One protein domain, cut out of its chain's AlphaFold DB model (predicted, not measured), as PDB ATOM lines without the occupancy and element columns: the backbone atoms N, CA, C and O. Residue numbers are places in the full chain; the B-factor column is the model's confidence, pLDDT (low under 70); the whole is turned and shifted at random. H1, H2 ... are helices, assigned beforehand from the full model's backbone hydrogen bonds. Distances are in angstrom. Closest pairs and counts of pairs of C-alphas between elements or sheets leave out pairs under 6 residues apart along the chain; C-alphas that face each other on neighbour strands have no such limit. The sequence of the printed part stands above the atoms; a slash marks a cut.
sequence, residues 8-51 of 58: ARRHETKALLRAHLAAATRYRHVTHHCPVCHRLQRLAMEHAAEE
ATOM      1  N   ALA A   8     -31.425 -38.001   7.839       61.75
ATOM      2  CA  ALA A   8     -29.995 -38.118   8.153       61.75
ATOM      3  C   ALA A   8     -29.191 -36.835   7.852       61.75
ATOM      4  O   ALA A   8     -28.491 -36.348   8.735       61.75
ATOM      5  N   ARG A   9     -29.396 -36.196   6.690       64.00
ATOM      6  CA  ARG A   9     -28.790 -34.882   6.366       64.00
ATOM      7  C   ARG A   9     -29.149 -33.774   7.365       64.00
ATOM      8  O   ARG A   9     -28.291 -33.006   7.777       64.00
ATOM      9  N   ARG A  10     -30.421 -33.684   7.774       69.31
ATOM     10  CA  ARG A  10     -30.867 -32.699   8.781       69.31
ATOM     11  C   ARG A  10     -30.295 -33.016  10.163       69.31
ATOM     12  O   ARG A  10     -30.022 -32.106  10.941       69.31
ATOM     13  N   HIS A  11     -30.121 -34.299  10.468       75.31
ATOM     14  CA  HIS A  11     -29.500 -34.749  11.706       75.31
ATOM     15  C   HIS A  11     -27.998 -34.449  11.743       75.31
ATOM     16  O   HIS A  11     -27.509 -34.132  12.819       75.31
ATOM     17  N   GLU A  12     -27.293 -34.441  10.610       73.75
ATOM     18  CA  GLU A  12     -25.863 -34.101  10.526       73.75
ATOM     19  C   GLU A  12     -25.584 -32.644  10.924       73.75
ATOM     20  O   GLU A  12     -24.788 -32.384  11.827       73.75
ATOM     21  N   THR A  13     -26.324 -31.683  10.357       79.06
ATOM     22  CA  THR A  13     -26.217 -30.266  10.753       79.06
ATOM     23  C   THR A  13     -26.541 -30.076  12.234       79.06
ATOM     24  O   THR A  13     -25.850 -29.352  12.951       79.06
ATOM     25  N   LYS A  14     -27.581 -30.762  12.719       77.25
ATOM     26  CA  LYS A  14     -27.998 -30.682  14.122       77.25
ATOM     27  C   LYS A  14     -26.976 -31.333  15.060       77.25
ATOM     28  O   LYS A  14     -26.799 -30.852  16.175       77.25
ATOM     29  N   ALA A  15     -26.300 -32.393  14.618       87.31
ATOM     30  CA  ALA A  15     -25.232 -33.061  15.354       87.31
ATOM     31  C   ALA A  15     -23.993 -32.167  15.461       87.31
ATOM     32  O   ALA A  15     -23.473 -32.003  16.561       87.31
ATOM     33  N   LEU A  16     -23.590 -31.516  14.367       80.94
ATOM     34  CA  LEU A  16     -22.503 -30.531  14.369       80.94
ATOM     35  C   LEU A  16     -22.806 -29.354  15.298       80.94
ATOM     36  O   LEU A  16     -21.965 -28.977  16.111       80.94
ATOM     37  N   LEU A  17     -24.028 -28.814  15.242       83.06
ATOM     38  CA  LEU A  17     -24.445 -27.725  16.125       83.06
ATOM     39  C   LEU A  17     -24.448 -28.157  17.600       83.06
ATOM     40  O   LEU A  17     -24.010 -27.405  18.468       83.06
ATOM     41  N   ARG A  18     -24.895 -29.384  17.896       82.12
ATOM     42  CA  ARG A  18     -24.834 -29.948  19.254       82.12
ATOM     43  C   ARG A  18     -23.405 -30.152  19.734       82.12
ATOM     44  O   ARG A  18     -23.122 -29.826  20.881       82.12
ATOM     45  N   ALA A  19     -22.523 -30.675  18.885       83.06
ATOM     46  CA  ALA A  19     -21.112 -30.849  19.208       83.06
ATOM     47  C   ALA A  19     -20.452 -29.496  19.495       83.06
ATOM     48  O   ALA A  19     -19.724 -29.361  20.475       83.06
ATOM     49  N   HIS A  20     -20.787 -28.474  18.706       80.44
ATOM     50  CA  HIS A  20     -20.349 -27.105  18.939       80.44
ATOM     51  C   HIS A  20     -20.848 -26.563  20.282       80.44
ATOM     52  O   HIS A  20     -20.049 -26.074  21.071       80.44
ATOM     53  N   LEU A  21     -22.141 -26.701  20.585       76.94
ATOM     54  CA  LEU A  21     -22.712 -26.249  21.856       76.94
ATOM     55  C   LEU A  21     -22.104 -26.992  23.066       76.94
ATOM     56  O   LEU A  21     -21.822 -26.387  24.100       76.94
ATOM     57  N   ALA A  22     -21.852 -28.295  22.933       80.56
ATOM     58  CA  ALA A  22     -21.194 -29.105  23.957       80.56
ATOM     59  C   ALA A  22     -19.716 -28.718  24.154       80.56
ATOM     60  O   ALA A  22     -19.225 -28.702  25.281       80.56
ATOM     61  N   ALA A  23     -19.009 -28.365  23.078       72.50
ATOM     62  CA  ALA A  23     -17.646 -27.845  23.157       72.50
ATOM     63  C   ALA A  23     -17.615 -26.428  23.759       72.50
ATOM     64  O   ALA A  23     -16.770 -26.135  24.603       72.50
ATOM     65  N   ALA A  24     -18.580 -25.581  23.397       71.06
ATOM     66  CA  ALA A  24     -18.667 -24.195  23.847       71.06
ATOM     67  C   ALA A  24     -19.039 -24.051  25.328       71.06
ATOM     68  O   ALA A  24     -18.600 -23.118  25.995       71.06
ATOM     69  N   THR A  25     -19.815 -24.994  25.863       67.56
ATOM     70  CA  THR A  25     -20.106 -25.069  27.304       67.56
ATOM     71  C   THR A  25     -18.904 -25.541  28.126       67.56
ATOM     72  O   THR A  25     -18.849 -25.278  29.325       67.56
ATOM     73  N   ARG A  26     -17.927 -26.215  27.503       66.12
ATOM     74  CA  ARG A  26     -16.706 -26.720  28.159       66.12
ATOM     75  C   ARG A  26     -15.521 -25.758  28.048       66.12
ATOM     76  O   ARG A  26     -14.736 -25.674  28.985       66.12
ATOM     77  N   TYR A  27     -15.405 -25.024  26.942       62.00
ATOM     78  CA  TYR A  27     -14.331 -24.063  26.699       62.00
ATOM     79  C   TYR A  27     -14.939 -22.688  26.485       62.00
ATOM     80  O   TYR A  27     -15.652 -22.465  25.518       62.00
ATOM     81  N   ARG A  28     -14.680 -21.768  27.411       61.75
ATOM     82  CA  ARG A  28     -15.191 -20.393  27.421       61.75
ATOM     83  C   ARG A  28     -14.866 -19.720  26.076       61.75
ATOM     84  O   ARG A  28     -13.732 -19.310  25.846       61.75
ATOM     85  N   HIS A  29     -15.838 -19.687  25.160       70.81
ATOM     86  CA  HIS A  29     -15.633 -19.166  23.810       70.81
ATOM     87  C   HIS A  29     -15.218 -17.702  23.879       70.81
ATOM     88  O   HIS A  29     -15.904 -16.872  24.474       70.81
ATOM     89  N   VAL A  30     -14.133 -17.368  23.186       70.00
ATOM     90  CA  VAL A  30     -13.873 -15.986  22.809       70.00
ATOM     91  C   VAL A  30     -14.761 -15.730  21.598       70.00
ATOM     92  O   VAL A  30     -14.403 -16.079  20.472       70.00
ATOM     93  N   THR A  31     -15.953 -15.174  21.824       63.56
ATOM     94  CA  THR A  31     -16.947 -14.845  20.780       63.56
ATOM     95  C   THR A  31     -16.325 -14.042  19.628       63.56
ATOM     96  O   THR A  31     -16.766 -14.148  18.491       63.56
ATOM     97  N   HIS A  32     -15.233 -13.326  19.912       66.56
ATOM     98  CA  HIS A  32     -14.439 -12.544  18.970       66.56
ATOM     99  C   HIS A  32     -13.375 -13.334  18.173       66.56
ATOM    100  O   HIS A  32     -12.774 -12.789  17.252       66.56
ATOM    101  N   HIS A  33     -13.103 -14.602  18.490       73.06
ATOM    102  CA  HIS A  33     -12.100 -15.422  17.789       73.06
ATOM    103  C   HIS A  33     -12.669 -16.702  17.175       73.06
ATOM    104  O   HIS A  33     -12.027 -17.331  16.338       73.06
ATOM    105  N   CYS A  34     -13.889 -17.091  17.545       78.31
ATOM    106  CA  CYS A  34     -14.521 -18.255  16.946       78.31
ATOM    107  C   CYS A  34     -15.165 -17.894  15.592       78.31
ATOM    108  O   CYS A  34     -16.101 -17.088  15.563       78.31
ATOM    109  N   PRO A  35     -14.758 -18.529  14.477       75.00
ATOM    110  CA  PRO A  35     -15.321 -18.239  13.158       75.00
ATOM    111  C   PRO A  35     -16.814 -18.596  13.058       75.00
ATOM    112  O   PRO A  35     -17.546 -17.964  12.302       75.00
ATOM    113  N   VAL A  36     -17.298 -19.565  13.848       76.38
ATOM    114  CA  VAL A  36     -18.726 -19.929  13.913       76.38
ATOM    115  C   VAL A  36     -19.538 -18.846  14.621       76.38
ATOM    116  O   VAL A  36     -20.604 -18.481  14.133       76.38
ATOM    117  N   CYS A  37     -19.026 -18.292  15.725       78.75
ATOM    118  CA  CYS A  37     -19.675 -17.185  16.430       78.75
ATOM    119  C   CYS A  37     -19.738 -15.929  15.555       78.75
ATOM    120  O   CYS A  37     -20.793 -15.310  15.476       78.75
ATOM    121  N   HIS A  38     -18.662 -15.605  14.829       83.69
ATOM    122  CA  HIS A  38     -18.653 -14.512  13.845       83.69
ATOM    123  C   HIS A  38     -19.659 -14.734  12.713       83.69
ATOM    124  O   HIS A  38     -20.373 -13.812  12.320       83.69
ATOM    125  N   ARG A  39     -19.765 -15.969  12.205       82.44
ATOM    126  CA  ARG A  39     -20.731 -16.306  11.151       82.44
ATOM    127  C   ARG A  39     -22.175 -16.218  11.644       82.44
ATOM    128  O   ARG A  39     -23.012 -15.673  10.937       82.44
ATOM    129  N   LEU A  40     -22.453 -16.706  12.852       81.75
ATOM    130  CA  LEU A  40     -23.761 -16.573  13.502       81.75
ATOM    131  C   LEU A  40     -24.110 -15.112  13.781       81.75
ATOM    132  O   LEU A  40     -25.241 -14.715  13.534       81.75
ATOM    133  N   GLN A  41     -23.150 -14.314  14.247       81.56
ATOM    134  CA  GLN A  41     -23.356 -12.888  14.483       81.56
ATOM    135  C   GLN A  41     -23.717 -12.167  13.182       81.56
ATOM    136  O   GLN A  41     -24.672 -11.402  13.166       81.56
ATOM    137  N   ARG A  42     -23.027 -12.465  12.076       83.44
ATOM    138  CA  ARG A  42     -23.365 -11.898  10.765       83.44
ATOM    139  C   ARG A  42     -24.768 -12.301  10.303       83.44
ATOM    140  O   ARG A  42     -25.530 -11.429   9.912       83.44
ATOM    141  N   LEU A  43     -25.119 -13.586  10.403       82.69
ATOM    142  CA  LEU A  43     -26.456 -14.079  10.047       82.69
ATOM    143  C   LEU A  43     -27.555 -13.450  10.913       82.69
ATOM    144  O   LEU A  43     -28.622 -13.134  10.408       82.69
ATOM    145  N   ALA A  44     -27.300 -13.249  12.207       80.00
ATOM    146  CA  ALA A  44     -28.244 -12.590  13.103       80.00
ATOM    147  C   ALA A  44     -28.436 -11.107  12.752       80.00
ATOM    148  O   ALA A  44     -29.556 -10.622  12.828       80.00
ATOM    149  N   MET A  45     -27.370 -10.403  12.354       81.69
ATOM    150  CA  MET A  45     -27.451  -9.006  11.906       81.69
ATOM    151  C   MET A  45     -28.167  -8.872  10.556       81.69
ATOM    152  O   MET A  45     -28.942  -7.942  10.381       81.69
ATOM    153  N   GLU A  46     -27.940  -9.801   9.625       78.56
ATOM    154  CA  GLU A  46     -28.629  -9.859   8.326       78.56
ATOM    155  C   GLU A  46     -30.125 -10.150   8.513       78.56
ATOM    156  O   GLU A  46     -30.961  -9.386   8.048       78.56
ATOM    157  N   HIS A  47     -30.465 -11.150   9.334       74.38
ATOM    158  CA  HIS A  47     -31.852 -11.456   9.683       74.38
ATOM    159  C   HIS A  47     -32.526 -10.304  10.448       74.38
ATOM    160  O   HIS A  47     -33.673  -9.988  10.177       74.38
ATOM    161  N   ALA A  48     -31.816  -9.618  11.355       71.69
ATOM    162  CA  ALA A  48     -32.339  -8.436  12.050       71.69
ATOM    163  C   ALA A  48     -32.532  -7.217  11.129       71.69
ATOM    164  O   ALA A  48     -33.348  -6.354  11.436       71.69
ATOM    165  N   ALA A  49     -31.782  -7.131  10.028       68.19
ATOM    166  CA  ALA A  49     -31.964  -6.105   9.005       68.19
ATOM    167  C   ALA A  49     -33.096  -6.459   8.025       68.19
ATOM    168  O   ALA A  49     -33.753  -5.559   7.503       68.19
ATOM    169  N   GLU A  50     -33.327  -7.752   7.782       64.44
ATOM    170  CA  GLU A  50     -34.446  -8.258   6.986       64.44
ATOM    171  C   GLU A  50     -35.778  -8.260   7.736       64.44
ATOM    172  O   GLU A  50     -36.799  -8.223   7.060       64.44
ATOM    173  N   GLU A  51     -35.792  -8.257   9.076       60.94
ATOM    174  CA  GLU A  51     -36.991  -7.990   9.884       60.94
ATOM    175  C   GLU A  51     -37.400  -6.515   9.688       60.94
ATOM    176  O   GLU A  51     -36.855  -5.614  10.338       60.94
TER     177      GLU A  51
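AT A GLANCE: This is residues 8 to 51 of the 58 residues of an uncharacterized protein of Streptomyces sp. WMMB 322 (UniProt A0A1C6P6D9). The longer helix, H1, makes one arm of a wide, open V, and H2 makes the other arm. The link of residues 27 to 34 joins them across the base of the V, and the space between the arms is empty. The printed part has 44 residues, with two named helices in the order H1, H2 and no named strand; the class is all helix. The whole is loose, with a radius of gyration of the C-alphas of 12.4 A, and flat, spanning 29 by 29 by 13 A.

IN THESE COORDINATES: H1 is residues 8 to 26, 26.6 A from first to last C-alpha. It begins with C-alpha 8 at (-29.995, -38.118, 8.153) and ends with C-alpha 26 at (-16.706, -26.720, 28.159). H2 is residues 35 to 50, 22.4 A from first to last C-alpha, and ends with C-alpha 50 at (-34.446, -8.258, 6.986).

HOW THE PARTS SIT: H1 and H2 are apart, with no C-alpha of the one within 8 A of the other. Residues 8 to 16 of H1 stand free. Residues 21 to 28, of which 21 to 26 belong to H1, stand free too, and so do residues 42 to 51, of which 42 to 50 belong to H2. In H2 every O i to N i+4 pair is within hydrogen-bond range; in H1 13 of 15 are.

THE WHOLE: The C-alphas farthest apart are those of Arg 26 and Glu 50, at 33.2 A. The printed part has no cut, and the link from H1 to H2, of 8 residues, is short. The mean pLDDT of the printed part is 74.6; residues 8 to 10, 25 to 28, 31 to 32 and 49 to 51 of the model are under 70.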